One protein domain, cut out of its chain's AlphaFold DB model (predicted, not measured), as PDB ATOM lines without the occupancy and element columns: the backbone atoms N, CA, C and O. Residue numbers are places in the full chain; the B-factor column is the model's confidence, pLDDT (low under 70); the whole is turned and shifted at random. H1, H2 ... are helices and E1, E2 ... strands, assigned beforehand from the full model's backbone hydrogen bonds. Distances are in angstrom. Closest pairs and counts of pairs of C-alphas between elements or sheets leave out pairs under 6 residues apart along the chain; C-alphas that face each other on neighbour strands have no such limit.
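AT A GLANCE: This is residues 611 to 736 of the 1003 residues of an uncharacterized protein of Phocaeicola dorei (UniProt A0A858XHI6). A long, strongly twisted sheet of E1, E6, E5 and E3 is partly face to face with a small sheet of E2 and E4, a lopsided sandwich. The E5-E6 hairpin makes one end of the long axis, the loop 691 to 708 the other; H2 and H3 pack together at one side. The printed part has 126 residues with three named helices and six named strands, in the order E1 E2 H1 E3 H2 H3 E4 E5 E6, class mixed. The order E1 E6 E5 E3 is mixed, E2 E4 antiparallel; the whole is compact, radius of gyration of the C-alphas 15.2 A, spans 48 by 34 by 27 A.

HOW THE PARTS SIT: E1, residues 624 to 628, is parallel to E6, residues 721 to 735, with N 625 and O 731 within hydrogen-bond range at 2.8 A. E2, residues 637 to 640, and E4, residues 686 to 690, are antiparallel, N 638 and O 689 2.8 A apart. H1, residues 642 to 645, only grazes the larger sheet. E3, residues 652 to 660, bends by 79 degrees at residue 655 and is antiparallel to E5, residues 709 to 718, N 715 and O 657 2.8 A apart. H2, residues 661 to 668, touches H3, residues 675 to 678; their closest C-alphas, His 663 and Gly 677, are 4.3 A apart. E5 and E6 form a hairpin, N 714 and O 728 2.9 A apart. In H2 every O i to N i+4 pair is within hydrogen-bond range; H1 and H3 are too short for one.

IN THESE COORDINATES: E1 begins at C-alpha 624 (-2.990, 56.856, 171.447). E3 is 20.6 A long, E5 27.8 A, and E6 36.5 A, ending at C-alpha 735 (3.189, 52.882, 162.617).

THE WHOLE: The printed part has no cut. The E4 to E5 link is long. Residues 629 to 636, 674 to 675 and 691 to 704 have pLDDT under 70.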
ATOM      1  N   ASP A 611     -16.210  62.499 178.143       91.88
ATOM      2  CA  ASP A 611     -17.345  61.680 178.574       91.88
ATOM      3  C   ASP A 611     -18.166  61.169 177.379       91.88
ATOM      4  O   ASP A 611     -18.817  60.120 177.480       91.88
ATOM      5  N   ILE A 612     -18.137  61.888 176.247       94.06
ATOM      6  CA  ILE A 612     -18.995  61.624 175.080       94.06
ATOM      7  C   ILE A 612     -18.238  61.134 173.840       94.06
ATOM      8  O   ILE A 612     -18.817  60.380 173.060       94.06
ATOM      9  N   PHE A 613     -16.958  61.477 173.683       94.25
ATOM     10  CA  PHE A 613     -16.090  60.987 172.613       94.25
ATOM     11  C   PHE A 613     -15.081  59.982 173.154       94.25
ATOM     12  O   PHE A 613     -14.530  60.139 174.245       94.25
ATOM     13  N   LYS A 614     -14.821  58.925 172.381       91.81
ATOM     14  CA  LYS A 614     -13.810  57.913 172.719       91.81
ATOM     15  C   LYS A 614     -13.059  57.483 171.476       91.81
ATOM     16  O   LYS A 614     -13.642  57.393 170.406       91.81
ATOM     17  N   LEU A 615     -11.782  57.142 171.612       91.62
ATOM     18  CA  LEU A 615     -11.072  56.469 170.526       91.62
ATOM     19  C   LEU A 615     -11.555  55.023 170.382       91.62
ATOM     20  O   LEU A 615     -11.854  54.355 171.377       91.62
ATOM     21  N   VAL A 616     -11.593  54.524 169.145       86.44
ATOM     22  CA  VAL A 616     -11.940  53.128 168.860       86.44
ATOM     23  C   VAL A 616     -10.917  52.202 169.540       86.44
ATOM     24  O   VAL A 616      -9.720  52.290 169.236       86.44
ATOM     25  N   PRO A 617     -11.341  51.300 170.451       83.06
ATOM     26  CA  PRO A 617     -10.415  50.481 171.236       83.06
ATOM     27  C   PRO A 617      -9.473  49.618 170.390       83.06
ATOM     28  O   PRO A 617      -8.294  49.504 170.717       83.06
ATOM     29  N   ASP A 618      -9.964  49.076 169.273       78.69
ATOM     30  CA  ASP A 618      -9.195  48.198 168.376       78.69
ATOM     31  C   ASP A 618      -8.006  48.905 167.711       78.69
ATOM     32  O   ASP A 618      -7.013  48.267 167.348       78.69
ATOM     33  N   PHE A 619      -8.083  50.230 167.586       81.06
ATOM     34  CA  PHE A 619      -7.032  51.065 167.017       81.06
ATOM     35  C   PHE A 619      -6.267  51.839 168.085       81.06
ATOM     36  O   PHE A 619      -5.419  52.647 167.740       81.06
ATOM     37  N   THR A 620      -6.510  51.611 169.376       87.50
ATOM     38  CA  THR A 620      -5.933  52.437 170.443       87.50
ATOM     39  C   THR A 620      -4.998  51.631 171.330       87.50
ATOM     40  O   THR A 620      -5.267  50.500 171.722       87.50
ATOM     41  N   THR A 621      -3.855  52.211 171.686       86.88
ATOM     42  CA  THR A 621      -2.950  51.640 172.692       86.88
ATOM     43  C   THR A 621      -2.493  52.753 173.618       86.88
ATOM     44  O   THR A 621      -1.989  53.764 173.143       86.88
ATOM     45  N   ALA A 622      -2.689  52.576 174.930       88.75
ATOM     46  CA  ALA A 622      -2.345  53.572 175.952       88.75
ATOM     47  C   ALA A 622      -2.913  54.985 175.673       88.75
ATOM     48  O   ALA A 622      -2.239  55.981 175.907       88.75
ATOM     49  N   GLY A 623      -4.143  55.073 175.146       87.25
ATOM     50  CA  GLY A 623      -4.799  56.351 174.827       87.25
ATOM     51  C   GLY A 623      -4.320  57.026 173.536       87.25
ATOM     52  O   GLY A 623      -4.703  58.159 173.273       87.25
ATOM     53  N   VAL A 624      -3.503  56.343 172.725       92.88
ATOM     54  CA  VAL A 624      -2.990  56.856 171.447       92.88
ATOM     55  C   VAL A 624      -3.582  56.060 170.285       92.88
ATOM     56  O   VAL A 624      -3.415  54.832 170.231       92.88
ATOM     57  N   LEU A 625      -4.221  56.755 169.340       91.75
ATOM     58  CA  LEU A 625      -4.747  56.195 168.096       91.75
ATOM     59  C   LEU A 625      -3.593  55.717 167.202       91.75
ATOM     60  O   LEU A 625      -2.696  56.475 166.843       91.75
ATOM     61  N   GLN A 626      -3.609  54.439 166.852       88.44
ATOM     62  CA  GLN A 626      -2.609  53.743 166.056       88.44
ATOM     63  C   GLN A 626      -3.071  53.692 164.602       88.44
ATOM     64  O   GLN A 626      -3.938  52.896 164.245       88.44
ATOM     65  N   VAL A 627      -2.443  54.488 163.743       86.38
ATOM     66  CA  VAL A 627      -2.717  54.455 162.306       86.38
ATOM     67  C   VAL A 627      -1.661  53.607 161.613       86.38
ATOM     68  O   VAL A 627      -0.459  53.843 161.748       86.38
ATOM     69  N   ILE A 628      -2.105  52.604 160.859       78.50
ATOM     70  CA  ILE A 628      -1.220  51.738 160.081       78.50
ATOM     71  C   ILE A 628      -1.362  52.110 158.619       78.50
ATOM     72  O   ILE A 628      -2.423  51.944 158.021       78.50
ATOM     73  N   GLY A 629      -0.276  52.627 158.051       65.75
ATOM     74  CA  GLY A 629      -0.272  53.108 156.680       65.75
ATOM     75  C   GLY A 629      -0.539  51.995 155.666       65.75
ATOM     76  O   GLY A 629       0.128  50.959 155.682       65.75
ATOM     77  N   ASN A 630      -1.482  52.234 154.752       65.25
ATOM     78  CA  ASN A 630      -1.669  51.427 153.550       65.25
ATOM     79  C   ASN A 630      -0.823  52.017 152.412       65.25
ATOM     80  O   ASN A 630      -1.050  53.142 151.981       65.25
ATOM     81  N   TYR A 631       0.149  51.252 151.914       58.62
ATOM     82  CA  TYR A 631       1.075  51.690 150.863       58.62
ATOM     83  C   TYR A 631       0.469  51.723 149.453       58.62
ATOM     84  O   TYR A 631       1.128  52.171 148.517       58.62
ATOM     85  N   ALA A 632      -0.739  51.186 149.269       55.28
ATOM     86  CA  ALA A 632      -1.307  50.957 147.943       55.28
ATOM     87  C   ALA A 632      -2.008  52.187 147.337       55.28
ATOM     88  O   ALA A 632      -2.303  52.175 146.145       55.28
ATOM     89  N   THR A 633      -2.299  53.228 148.127       55.28
ATOM     90  CA  THR A 633      -3.211  54.312 147.718       55.28
ATOM     91  C   THR A 633      -2.503  55.582 147.241       55.28
ATOM     92  O   THR A 633      -2.964  56.190 146.279       55.28
ATOM     93  N   VAL A 634      -1.378  55.980 147.854       59.69
ATOM     94  CA  VAL A 634      -0.593  57.167 147.460       59.69
ATOM     95  C   VAL A 634       0.902  56.897 147.650       59.69
ATOM     96  O   VAL A 634       1.339  56.464 148.715       59.69
ATOM     97  N   ALA A 635       1.716  57.154 146.622       62.78
ATOM     98  CA  ALA A 635       3.160  56.940 146.706       62.78
ATOM     99  C   ALA A 635       3.792  57.817 147.807       62.78
ATOM    100  O   ALA A 635       3.589  59.031 147.833       62.78
ATOM    101  N   ASN A 636       4.593  57.204 148.685       68.44
ATOM    102  CA  ASN A 636       5.369  57.853 149.753       68.44
ATOM    103  C   ASN A 636       4.553  58.611 150.825       68.44
ATOM    104  O   ASN A 636       5.136  59.422 151.551       68.44
ATOM    105  N   LYS A 637       3.239  58.375 150.950       72.00
ATOM    106  CA  LYS A 637       2.371  59.078 151.909       72.00
ATOM    107  C   LYS A 637       1.295  58.156 152.491       72.00
ATOM    108  O   LYS A 637       0.684  57.381 151.765       72.00
ATOM    109  N   VAL A 638       1.040  58.269 153.790       76.31
ATOM    110  CA  VAL A 638      -0.132  57.706 154.469       76.31
ATOM    111  C   VAL A 638      -1.256  58.722 154.394       76.31
ATOM    112  O   VAL A 638      -1.080  59.851 154.846       76.31
ATOM    113  N   VAL A 639      -2.398  58.306 153.853       79.50
ATOM    114  CA  VAL A 639      -3.645  59.070 153.904       79.50
ATOM    115  C   VAL A 639      -4.658  58.263 154.706       79.50
ATOM    116  O   VAL A 639      -4.894  57.099 154.377       79.50
ATOM    117  N   TYR A 640      -5.214  58.851 155.763       84.06
ATOM    118  CA  TYR A 640      -6.143  58.177 156.669       84.06
ATOM    119  C   TYR A 640      -7.272  59.110 157.115       84.06
ATOM    120  O   TYR A 640      -7.029  60.272 157.445       84.06
ATOM    121  N   ASP A 641      -8.497  58.586 157.117       86.69
ATOM    122  CA  ASP A 641      -9.687  59.274 157.615       86.69
ATOM    123  C   ASP A 641      -9.776  59.088 159.129       86.69
ATOM    124  O   ASP A 641      -9.974  57.982 159.623       86.69
ATOM    125  N   LEU A 642      -9.584  60.176 159.877       87.81
ATOM    126  CA  LEU A 642      -9.571  60.133 161.343       87.81
ATOM    127  C   LEU A 642     -10.948  59.837 161.948       87.81
ATOM    128  O   LEU A 642     -11.010  59.374 163.085       87.81
ATOM    129  N   GLU A 643     -12.021  60.041 161.181       83.75
ATOM    130  CA  GLU A 643     -13.400  59.759 161.591       83.75
ATOM    131  C   GLU A 643     -13.588  58.282 161.974       83.75
ATOM    132  O   GLU A 643     -14.204  57.985 162.993       83.75
ATOM    133  N   ASP A 644     -12.932  57.360 161.259       80.75
ATOM    134  CA  ASP A 644     -12.957  55.920 161.558       80.75
ATOM    135  C   ASP A 644     -12.313  55.570 162.915       80.75
ATOM    136  O   ASP A 644     -12.498  54.470 163.443       80.75
ATOM    137  N   GLY A 645     -11.509  56.480 163.472       83.50
ATOM    138  CA  GLY A 645     -10.783  56.301 164.726       83.50
ATOM    139  C   GLY A 645     -11.533  56.782 165.969       83.50
ATOM    140  O   GLY A 645     -11.053  56.533 167.081       83.50
ATOM    141  N   ILE A 646     -12.683  57.450 165.812       90.19
ATOM    142  CA  ILE A 646     -13.403  58.131 166.897       90.19
ATOM    143  C   ILE A 646     -14.845  57.615 166.990       90.19
ATOM    144  O   ILE A 646     -15.604  57.609 166.030       90.19
ATOM    145  N   LEU A 647     -15.247  57.209 168.190       90.12
ATOM    146  CA  LEU A 647     -16.630  56.931 168.554       90.12
ATOM    147  C   LEU A 647     -17.287  58.241 168.994       90.12
ATOM    148  O   LEU A 647     -17.042  58.711 170.109       90.12
ATOM    149  N   ALA A 648     -18.102  58.814 168.112       91.19
ATOM    150  CA  ALA A 648     -18.888  60.016 168.370       91.19
ATOM    151  C   ALA A 648     -20.338  59.668 168.774       91.19
ATOM    152  O   ALA A 648     -20.873  58.644 168.332       91.19
ATOM    153  N   PRO A 649     -20.990  60.484 169.621       92.56
ATOM    154  CA  PRO A 649     -22.392  60.298 169.975       92.56
ATOM    155  C   PRO A 649     -23.327  60.676 168.816       92.56
ATOM    156  O   PRO A 649     -22.953  61.415 167.912       92.56
ATOM    157  N   ASP A 650     -24.583  60.231 168.875       92.81
ATOM    158  CA  ASP A 650     -25.580  60.457 167.815       92.81
ATOM    159  C   ASP A 650     -26.045  61.918 167.672       92.81
ATOM    160  O   ASP A 650     -26.703  62.261 166.692       92.81
ATOM    161  N   PHE A 651     -25.718  62.769 168.645       93.81
ATOM    162  CA  PHE A 651     -25.937  64.214 168.598       93.81
ATOM    163  C   PHE A 651     -24.708  65.010 168.149       93.81
ATOM    164  O   PHE A 651     -24.793  66.233 168.093       93.81
ATOM    165  N   ALA A 652     -23.578  64.367 167.850       94.56
ATOM    166  CA  ALA A 652     -22.461  65.038 167.194       94.56
ATOM    167  C   ALA A 652     -22.703  65.091 165.678       94.56
ATOM    168  O   ALA A 652     -23.166  64.119 165.076       94.56
ATOM    169  N   GLY A 653     -22.407  66.233 165.064       91.00
ATOM    170  CA  GLY A 653     -22.494  66.425 163.623       91.00
ATOM    171  C   GLY A 653     -21.489  65.555 162.867       91.00
ATOM    172  O   GLY A 653     -20.428  65.209 163.383       91.00
ATOM    173  N   SER A 654     -21.825  65.218 161.621       86.88
ATOM    174  CA  SER A 654     -20.946  64.458 160.721       86.88
ATOM    175  C   SER A 654     -19.842  65.312 160.093       86.88
ATOM    176  O   SER A 654     -18.847  64.785 159.611       86.88
ATOM    177  N   GLU A 655     -20.014  66.635 160.055       87.38
ATOM    178  CA  GLU A 655     -18.977  67.548 159.578       87.38
ATOM    179  C   GLU A 655     -18.000  67.837 160.719       87.38
ATOM    180  O   GLU A 655     -18.295  68.601 161.638       87.38
ATOM    181  N   VAL A 656     -16.839  67.185 160.663       92.44
ATOM    182  CA  VAL A 656     -15.761  67.310 161.653       92.44
ATOM    183  C   VAL A 656     -14.614  68.087 161.037       92.44
ATOM    184  O   VAL A 656     -14.263  67.827 159.889       92.44
ATOM    185  N   THR A 657     -13.987  68.987 161.791       94.69
ATOM    186  CA  THR A 657     -12.731  69.634 161.373       94.69
ATOM    187  C   THR A 657     -11.574  69.130 162.225       94.69
ATOM    188  O   THR A 657     -11.693  69.076 163.446       94.69
ATOM    189  N   TYR A 658     -10.452  68.778 161.594       96.00
ATOM    190  CA  TYR A 658      -9.234  68.346 162.282       96.00
ATOM    191  C   TYR A 658      -8.125  69.400 162.197       96.00
ATOM    192  O   TYR A 658      -7.940  70.023 161.152       96.00
ATOM    193  N   ILE A 659      -7.352  69.561 163.276       95.88
ATOM    194  CA  ILE A 659      -6.163  70.430 163.335       95.88
ATOM    195  C   ILE A 659      -5.002  69.671 163.992       95.88
ATOM    196  O   ILE A 659      -5.191  69.020 165.023       95.88
ATOM    197  N   ASP A 660      -3.796  69.775 163.422       94.31
ATOM    198  CA  ASP A 660      -2.545  69.360 164.072       94.31
ATOM    199  C   ASP A 660      -2.119  70.435 165.089       94.31
ATOM    200  O   ASP A 660      -1.645  71.516 164.727       94.31
ATOM    201  N   LEU A 661      -2.312  70.153 166.382       94.69
ATOM    202  CA  LEU A 661      -1.994  71.094 167.460       94.69
ATOM    203  C   LEU A 661      -0.485  71.322 167.599       94.69
ATOM    204  O   LEU A 661      -0.070  72.407 168.003       94.69
ATOM    205  N   ASP A 662       0.342  70.332 167.258       91.25
ATOM    206  CA  ASP A 662       1.795  70.485 167.313       91.25
ATOM    207  C   ASP A 662       2.312  71.345 166.149       91.25
ATOM    208  O   ASP A 662       3.296  72.069 166.321       91.25
ATOM    209  N   HIS A 663       1.661  71.286 164.980       90.69
ATOM    210  CA  HIS A 663       1.947  72.200 163.871       90.69
ATOM    211  C   HIS A 663       1.543  73.635 164.213       90.69
ATOM    212  O   HIS A 663       2.373  74.542 164.135       90.69
ATOM    213  N   LYS A 664       0.314  73.822 164.707       93.50
ATOM    214  CA  LYS A 664      -0.177  75.126 165.170       93.50
ATOM    215  C   LYS A 664       0.760  75.757 166.208       93.50
ATOM    216  O   LYS A 664       1.149  76.912 166.067       93.50
ATOM    217  N   ALA A 665       1.190  74.988 167.212       90.56
ATOM    218  CA  ALA A 665       2.126  75.466 168.230       90.56
ATOM    219  C   ALA A 665       3.499  75.860 167.649       90.56
ATOM    220  O   ALA A 665       4.161  76.759 168.166       90.56
ATOM    221  N   TRP A 666       3.949  75.199 166.578       90.12
ATOM    222  CA  TRP A 666       5.187  75.555 165.886       90.12
ATOM    223  C   TRP A 666       5.059  76.862 165.098       90.12
ATOM    224  O   TRP A 666       5.973  77.686 165.168       90.12
ATOM    225  N   GLU A 667       3.931  77.082 164.416       90.00
ATOM    226  CA  GLU A 667       3.642  78.346 163.727       90.00
ATOM    227  C   GLU A 667       3.551  79.519 164.715       90.00
ATOM    228  O   GLU A 667       4.205  80.545 164.517       90.00
ATOM    229  N   GLU A 668       2.821  79.348 165.824       91.62
ATOM    230  CA  GLU A 668       2.686  80.352 166.893       91.62
ATOM    231  C   GLU A 668       4.035  80.684 167.553       91.62
ATOM    232  O   GLU A 668       4.300  81.831 167.916       91.62
ATOM    233  N   ALA A 669       4.930  79.699 167.652       87.94
ATOM    234  CA  ALA A 669       6.290  79.885 168.145       87.94
ATOM    235  C   ALA A 669       7.256  80.462 167.089       87.94
ATOM    236  O   ALA A 669       8.463  80.496 167.339       87.94
ATOM    237  N   MET A 670       6.778  80.872 165.906       85.81
ATOM    238  CA  MET A 670       7.604  81.332 164.776       85.81
ATOM    239  C   MET A 670       8.729  80.344 164.420       85.81
ATOM    240  O   MET A 670       9.847  80.729 164.075       85.81
ATOM    241  N   GLY A 671       8.447  79.050 164.556       77.75
ATOM    242  CA  GLY A 671       9.393  77.970 164.309       77.75
ATOM    243  C   GLY A 671      10.377  77.662 165.440       77.75
ATOM    244  O   GLY A 671      11.260  76.829 165.248       77.75
ATOM    245  N   ALA A 672      10.229  78.278 166.620       71.06
ATOM    246  CA  ALA A 672      11.060  77.999 167.797       71.06
ATOM    247  C   ALA A 672      10.677  76.703 168.547       71.06
ATOM    248  O   ALA A 672      11.427  76.249 169.414       71.06
ATOM    249  N   ALA A 673       9.522  76.103 168.236       72.38
ATOM    250  CA  ALA A 673       9.128  74.797 168.767       72.38
ATOM    251  C   ALA A 673       9.917  73.649 168.099       72.38
ATOM    252  O   ALA A 673      10.782  73.864 167.251       72.38
ATOM    253  N   THR A 674       9.626  72.398 168.472       68.50
ATOM    254  CA  THR A 674      10.333  71.232 167.912       68.50
ATOM    255  C   THR A 674      10.246  71.202 166.380       68.50
ATOM    256  O   THR A 674       9.161  71.392 165.836       68.50
ATOM    257  N   GLU A 675      11.349  70.879 165.686       67.75
ATOM    258  CA  GLU A 675      11.382  70.749 164.213       67.75
ATOM    259  C   GLU A 675      10.309  69.789 163.665       67.75
ATOM    260  O   GLU A 675       9.923  69.896 162.504       67.75
ATOM    261  N   MET A 676       9.784  68.870 164.489       71.06
ATOM    262  CA  MET A 676       8.687  67.991 164.084       71.06
ATOM    263  C   MET A 676       7.405  68.764 163.765       71.06
ATOM    264  O   MET A 676       6.678  68.346 162.877       71.06
ATOM    265  N   GLY A 677       7.117  69.881 164.444       77.81
ATOM    266  CA  GLY A 677       5.954  70.740 164.189       77.81
ATOM    267  C   GLY A 677       5.991  71.495 162.857       77.81
ATOM    268  O   GLY A 677       4.979  72.046 162.464       77.81
ATOM    269  N   ALA A 678       7.105  71.493 162.122       80.06
ATOM    270  CA  ALA A 678       7.221  72.251 160.871       80.06
ATOM    271  C   ALA A 678       6.315  71.749 159.730       80.06
ATOM    272  O   ALA A 678       6.037  72.498 158.799       80.06
ATOM    273  N   GLU A 679       5.881  70.488 159.771       81.62
ATOM    274  CA  GLU A 679       4.992  69.897 158.764       81.62
ATOM    275  C   GLU A 679       3.616  69.614 159.364       81.62
ATOM    276  O   GLU A 679       3.514  68.932 160.390       81.62
ATOM    277  N   ASP A 680       2.572  70.075 158.679       87.81
ATOM    278  CA  ASP A 680       1.185  69.793 159.036       87.81
ATOM    279  C   ASP A 680       0.816  68.349 158.674       87.81
ATOM    280  O   ASP A 680       0.892  67.937 157.510       87.81
ATOM    281  N   TRP A 681       0.425  67.550 159.670       89.31
ATOM    282  CA  TRP A 681      -0.071  66.196 159.425       89.31
ATOM    283  C   TRP A 681      -1.534  66.165 158.993       89.31
ATOM    284  O   TRP A 681      -1.998  65.106 158.563       89.31
ATOM    285  N   ILE A 682      -2.266  67.275 159.073       91.81
ATOM    286  CA  ILE A 682      -3.642  67.375 158.608       91.81
ATOM    287  C   ILE A 682      -3.678  68.155 157.295       91.81
ATOM    288  O   ILE A 682      -3.252  69.291 157.177       91.81
ATOM    289  N   THR A 683      -4.199  67.538 156.239       87.06
ATOM    290  CA  THR A 683      -4.411  68.230 154.959       87.06
ATOM    291  C   THR A 683      -5.696  67.724 154.338       87.06
ATOM    292  O   THR A 683      -5.941  66.518 154.341       87.06
ATOM    293  N   ASN A 684      -6.525  68.618 153.793       87.12
ATOM    294  CA  ASN A 684      -7.859  68.265 153.286       87.12
ATOM    295  C   ASN A 684      -8.678  67.465 154.318       87.12
ATOM    296  O   ASN A 684      -9.324  66.485 153.959       87.12
ATOM    297  N   ASN A 685      -8.582  67.852 155.596       90.25
ATOM    298  CA  ASN A 685      -9.283  67.227 156.719       90.25
ATOM    299  C   ASN A 685      -8.969  65.733 156.949       90.25
ATOM    300  O   ASN A 685      -9.772  64.989 157.503       90.25
ATOM    301  N   ARG A 686      -7.797  65.273 156.497       88.69
ATOM    302  CA  ARG A 686      -7.341  63.883 156.631       88.69
ATOM    303  C   ARG A 686      -5.924  63.847 157.165       88.69
ATOM    304  O   ARG A 686      -5.123  64.739 156.868       88.69
ATOM    305  N   LEU A 687      -5.589  62.771 157.865       89.38
ATOM    306  CA  LEU A 687      -4.220  62.516 158.284       89.38
ATOM    307  C   LEU A 687      -3.359  62.202 157.056       89.38
ATOM    308  O   LEU A 687      -3.709  61.344 156.248       89.38
ATOM    309  N   ASN A 688      -2.239  62.903 156.921       85.38
ATOM    310  CA  ASN A 688      -1.437  62.996 155.711       85.38
ATOM    311  C   ASN A 688       0.064  62.964 156.052       85.38
ATOM    312  O   ASN A 688       0.729  63.992 156.083       85.38
ATOM    313  N   VAL A 689       0.627  61.770 156.257       81.75
ATOM    314  CA  VAL A 689       2.001  61.613 156.780       81.75
ATOM    315  C   VAL A 689       2.953  61.055 155.729       81.75
ATOM    316  O   VAL A 689       2.703  60.003 155.147       81.75
ATOM    317  N   TYR A 690       4.071  61.737 155.484       73.94
ATOM    318  CA  TYR A 690       5.078  61.294 154.518       73.94
ATOM    319  C   TYR A 690       5.984  60.181 155.056       73.94
ATOM    320  O   TYR A 690       6.332  60.136 156.234       73.94
ATOM    321  N   GLN A 691       6.413  59.310 154.144       65.06
ATOM    322  CA  GLN A 691       7.292  58.174 154.406       65.06
ATOM    323  C   GLN A 691       8.678  58.570 154.954       65.06
ATOM    324  O   GLN A 691       9.150  57.988 155.925       65.06
ATOM    325  N   ASN A 692       9.334  59.533 154.303       59.25
ATOM    326  CA  ASN A 692      10.638  60.082 154.676       59.25
ATOM    327  C   ASN A 692      10.461  61.599 154.749       59.25
ATOM    328  O   ASN A 692       9.837  62.182 153.858       59.25
ATOM    329  N   ALA A 693      10.940  62.231 155.811       55.81
ATOM    330  CA  ALA A 693      10.607  63.618 156.098       55.81
ATOM    331  C   ALA A 693      11.136  64.642 155.080       55.81
ATOM    332  O   ALA A 693      12.154  64.435 154.420       55.81
ATOM    333  N   TRP A 694      10.394  65.752 155.004       51.41
ATOM    334  CA  TRP A 694      10.575  66.934 154.153       51.41
ATOM    335  C   TRP A 694      10.627  66.649 152.650       51.41
ATOM    336  O   TRP A 694      11.683  66.410 152.063       51.41
ATOM    337  N   LYS A 695       9.456  66.707 152.000       55.03
ATOM    338  CA  LYS A 695       9.305  66.736 150.530       55.03
ATOM    339  C   LYS A 695      10.096  65.644 149.774       55.03
ATOM    340  O   LYS A 695      10.499  65.850 148.632       55.03
ATOM    341  N   GLY A 696      10.311  64.479 150.394       49.84
ATOM    342  CA  GLY A 696      11.028  63.350 149.790       49.84
ATOM    343  C   GLY A 696      12.561  63.470 149.750       49.84
ATOM    344  O   GLY A 696      13.194  62.711 149.015       49.84
ATOM    345  N   ALA A 697      13.166  64.386 150.513       52.94
ATOM    346  CA  ALA A 697      14.620  64.510 150.641       52.94
ATOM    347  C   ALA A 697      15.231  63.449 151.583       52.94
ATOM    348  O   ALA A 697      14.540  62.793 152.362       52.94
ATOM    349  N   ALA A 698      16.554  63.266 151.509       53.50
ATOM    350  CA  ALA A 698      17.291  62.377 152.406       53.50
ATOM    351  C   ALA A 698      17.425  63.021 153.794       53.50
ATOM    352  O   ALA A 698      18.298  63.859 154.015       53.50
ATOM    353  N   THR A 699      16.542  62.644 154.712       52.72
ATOM    354  CA  THR A 699      16.456  63.227 156.053       52.72
ATOM    355  C   THR A 699      17.283  62.451 157.086       52.72
ATOM    356  O   THR A 699      17.319  61.217 157.038       52.72
ATOM    357  N   PRO A 700      17.945  63.126 158.047       53.41
ATOM    358  CA  PRO A 700      18.566  62.467 159.193       53.41
ATOM    359  C   PRO A 700      17.525  61.752 160.078       53.41
ATOM    360  O   PRO A 700      16.353  62.123 160.122       53.41
ATOM    361  N   ALA A 701      17.942  60.712 160.807       53.31
ATOM    362  CA  ALA A 701      17.024  59.793 161.494       53.31
ATOM    363  C   ALA A 701      16.160  60.415 162.612       53.31
ATOM    364  O   ALA A 701      15.161  59.832 163.030       53.31
ATOM    365  N   ASN A 702      16.522  61.595 163.106       53.22
ATOM    366  CA  ASN A 702      15.738  62.347 164.085       53.22
ATOM    367  C   ASN A 702      14.512  63.050 163.476       53.22
ATOM    368  O   ASN A 702      13.662  63.495 164.240       53.22
ATOM    369  N   GLN A 703      14.408  63.126 162.146       56.62
ATOM    370  CA  GLN A 703      13.323  63.819 161.449       56.62
ATOM    371  C   GLN A 703      12.253  62.864 160.887       56.62
ATOM    372  O   GLN A 703      11.297  63.332 160.290       56.62
ATOM    373  N   TYR A 704      12.341  61.539 161.088       64.12
ATOM    374  CA  TYR A 704      11.293  60.604 160.640       64.12
ATOM    375  C   TYR A 704       9.936  60.868 161.313       64.12
ATOM    376  O   TYR A 704       9.839  60.919 162.538       64.12
ATOM    377  N   MET A 705       8.878  60.924 160.497       72.19
ATOM    378  CA  MET A 705       7.497  61.160 160.943       72.19
ATOM    379  C   MET A 705       6.807  59.901 161.512       72.19
ATOM    380  O   MET A 705       5.720  59.978 162.069       72.19
ATOM    381  N   LEU A 706       7.416  58.717 161.393       76.31
ATOM    382  CA  LEU A 706       6.852  57.459 161.899       76.31
ATOM    383  C   LEU A 706       7.248  57.182 163.350       76.31
ATOM    384  O   LEU A 706       8.340  57.527 163.794       76.31
ATOM    385  N   ASN A 707       6.379  56.469 164.073       79.00
ATOM    386  CA  ASN A 707       6.524  56.172 165.502       79.00
ATOM    387  C   ASN A 707       6.700  57.427 166.380       79.00
ATOM    388  O   ASN A 707       7.327  57.365 167.441       79.00
ATOM    389  N   LYS A 708       6.148  58.559 165.938       81.81
ATOM    390  CA  LYS A 708       6.065  59.808 166.695       81.81
ATOM    391  C   LYS A 708       4.607  60.101 167.014       81.81
ATOM    392  O   LYS A 708       3.748  59.946 166.149       81.81
ATOM    393  N   GLU A 709       4.342  60.442 168.271       89.44
ATOM    394  CA  GLU A 709       3.021  60.899 168.693       89.44
ATOM    395  C   GLU A 709       2.786  62.323 168.188       89.44
ATOM    396  O   GLU A 709       3.710  63.139 168.180       89.44
ATOM    397  N   ARG A 710       1.543  62.595 167.804       89.69
ATOM    398  CA  ARG A 710       1.020  63.907 167.437       89.69
ATOM    399  C   ARG A 710      -0.269  64.186 168.190       89.69
ATOM    400  O   ARG A 710      -1.071  63.270 168.370       89.69
ATOM    401  N   ASN A 711      -0.462  65.426 168.609       94.19
ATOM    402  CA  ASN A 711      -1.670  65.923 169.249       94.19
ATOM    403  C   ASN A 711      -2.599  66.487 168.170       94.19
ATOM    404  O   ASN A 711      -2.245  67.433 167.469       94.19
ATOM    405  N   ILE A 712      -3.781  65.895 168.032       95.44
ATOM    406  CA  ILE A 712      -4.789  66.283 167.046       95.44
ATOM    407  C   ILE A 712      -6.041  66.742 167.785       95.44
ATOM    408  O   ILE A 712      -6.468  66.097 168.743       95.44
ATOM    409  N   ARG A 713      -6.640  67.830 167.306       96.81
ATOM    410  CA  ARG A 713      -7.956  68.304 167.739       96.81
ATOM    411  C   ARG A 713      -8.997  67.963 166.690       96.81
ATOM    412  O   ARG A 713      -8.783  68.270 165.520       96.81
ATOM    413  N   ALA A 714     -10.102  67.359 167.109       96.12
ATOM    414  CA  ALA A 714     -11.316  67.233 166.314       96.12
ATOM    415  C   ALA A 714     -12.381  68.188 166.857       96.12
ATOM    416  O   ALA A 714     -12.722  68.108 168.035       96.12
ATOM    417  N   THR A 715     -12.922  69.056 166.010       96.31
ATOM    418  CA  THR A 715     -14.005  69.978 166.368       96.31
ATOM    419  C   THR A 715     -15.307  69.485 165.750       96.31
ATOM    420  O   THR A 715     -15.394  69.321 164.530       96.31
ATOM    421  N   TYR A 716     -16.311  69.250 166.596       95.56
ATOM    422  CA  TYR A 716     -17.648  68.791 166.218       95.56
ATOM    423  C   TYR A 716     -18.680  69.883 166.479       95.56
ATOM    424  O   TYR A 716     -18.613  70.559 167.505       95.56
ATOM    425  N   THR A 717     -19.685  69.994 165.612       95.81
ATOM    426  CA  THR A 717     -20.953  70.649 165.964       95.81
ATOM    427  C   THR A 717     -21.812  69.691 166.788       95.81
ATOM    428  O   THR A 717     -21.773  68.478 166.574       95.81
ATOM    429  N   LEU A 718     -22.585  70.198 167.748       95.88
ATOM    430  CA  LEU A 718     -23.471  69.391 168.588       95.88
ATOM    431  C   LEU A 718     -24.940  69.754 168.368       95.88
ATOM    432  O   LEU A 718     -25.290  70.895 168.082       95.88
ATOM    433  N   TYR A 719     -25.815  68.760 168.524       95.38
ATOM    434  CA  TYR A 719     -27.276  68.883 168.484       95.38
ATOM    435  C   TYR A 719     -27.837  69.501 167.188       95.38
ATOM    436  O   TYR A 719     -28.978  69.952 167.163       95.38
ATOM    437  N   GLY A 720     -27.052  69.502 166.104       92.44
ATOM    438  CA  GLY A 720     -27.413  70.143 164.836       92.44
ATOM    439  C   GLY A 720     -27.333  71.673 164.852       92.44
ATOM    440  O   GLY A 720     -27.814  72.306 163.914       92.44
ATOM    441  N   ASN A 721     -26.735  72.269 165.888       93.44
ATOM    442  CA  ASN A 721     -26.549  73.709 166.015       93.44
ATOM    443  C   ASN A 721     -25.115  74.091 165.611       93.44
ATOM    444  O   ASN A 721     -24.151  73.643 166.227       93.44
ATOM    445  N   ALA A 722     -24.977  74.912 164.565       91.69
ATOM    446  CA  ALA A 722     -23.679  75.300 164.005       91.69
ATOM    447  C   ALA A 722     -22.828  76.152 164.964       91.69
ATOM    448  O   ALA A 722     -21.603  76.071 164.927       91.69
ATOM    449  N   GLU A 723     -23.476  76.917 165.845       91.94
ATOM    450  CA  GLU A 723     -22.820  77.768 166.843       91.94
ATOM    451  C   GLU A 723     -22.459  76.983 168.119       91.94
ATOM    452  O   GLU A 723     -21.713  77.466 168.970       91.94
ATOM    453  N   ASN A 724     -22.967  75.754 168.268       95.19
ATOM    454  CA  ASN A 724     -22.622  74.873 169.376       95.19
ATOM    455  C   ASN A 724     -21.514  73.900 168.956       95.19
ATOM    456  O   ASN A 724     -21.786  72.833 168.401       95.19
ATOM    457  N   THR A 725     -20.263  74.255 169.248       95.25
ATOM    458  CA  THR A 725     -19.101  73.416 168.942       95.25
ATOM    459  C   THR A 725     -18.452  72.827 170.191       95.25
ATOM    460  O   THR A 725     -18.571  73.341 171.307       95.25
ATOM    461  N   ILE A 726     -17.763  71.703 170.010       96.19
ATOM    462  CA  ILE A 726     -16.934  71.087 171.041       96.19
ATOM    463  C   ILE A 726     -15.641  70.541 170.437       96.19
ATOM    464  O   ILE A 726     -15.649  69.923 169.371       96.19
ATOM    465  N   ASP A 727     -14.545  70.741 171.162       96.31
ATOM    466  CA  ASP A 727     -13.226  70.229 170.813       96.31
ATOM    467  C   ASP A 727     -12.941  68.917 171.553       96.31
ATOM    468  O   ASP A 727     -13.100  68.819 172.772       96.31
ATOM    469  N   TYR A 728     -12.475  67.916 170.812       96.19
ATOM    470  CA  TYR A 728     -11.970  66.654 171.331       96.19
ATOM    471  C   TYR A 728     -10.502  66.475 170.931       96.19
ATOM    472  O   TYR A 728     -10.180  66.218 169.769       96.19
ATOM    473  N   ASP A 729      -9.616  66.600 171.917       96.62
ATOM    474  CA  ASP A 729      -8.173  66.452 171.739       96.62
ATOM    475  C   ASP A 729      -7.743  65.006 171.992       96.62
ATOM    476  O   ASP A 729      -8.063  64.403 173.019       96.62
ATOM    477  N   PHE A 730      -6.971  64.444 171.066       95.38
ATOM    478  CA  PHE A 730      -6.456  63.085 171.168       95.38
ATOM    479  C   PHE A 730      -5.067  62.961 170.544       95.38
ATOM    480  O   PHE A 730      -4.594  63.820 169.803       95.38
ATOM    481  N   LYS A 731      -4.391  61.854 170.852       95.44
ATOM    482  CA  LYS A 731      -3.070  61.557 170.302       95.44
ATOM    483  C   LYS A 731      -3.155  60.554 169.167       95.44
ATOM    484  O   LYS A 731      -3.845  59.543 169.293       95.44
ATOM    485  N   VAL A 732      -2.373  60.772 168.118       93.31
ATOM    486  CA  VAL A 732      -2.202  59.841 166.998       93.31
ATOM    487  C   VAL A 732      -0.738  59.443 166.839       93.31
ATOM    488  O   VAL A 732       0.167  60.236 167.083       93.31
ATOM    489  N   ILE A 733      -0.485  58.204 166.426       89.25
ATOM    490  CA  ILE A 733       0.839  57.717 166.036       89.25
ATOM    491  C   ILE A 733       0.720  56.874 164.771       89.25
ATOM    492  O   ILE A 733      -0.079  55.937 164.698       89.25
ATOM    493  N   VAL A 734       1.550  57.182 163.775       87.00
ATOM    494  CA  VAL A 734       1.626  56.386 162.546       87.00
ATOM    495  C   VAL A 734       2.695  55.311 162.699       87.00
ATOM    496  O   VAL A 734       3.849  55.602 163.030       87.00
ATOM    497  N   LYS A 735       2.316  54.051 162.462       84.31
ATOM    498  CA  LYS A 735       3.189  52.882 162.617       84.31
ATOM    499  C   LYS A 735       3.292  52.053 161.342       84.31
ATOM    500  O   LYS A 735       2.369  51.969 160.533       84.31
ATOM    501  N   SER A 736       4.428  51.375 161.208       81.12
ATOM    502  CA  SER A 736       4.643  50.343 160.194       81.12
ATOM    503  C   SER A 736       4.001  49.021 160.624       81.12
ATOM    504  O   SER A 736       4.079  48.631 161.790       81.12
TER     505      SER A 736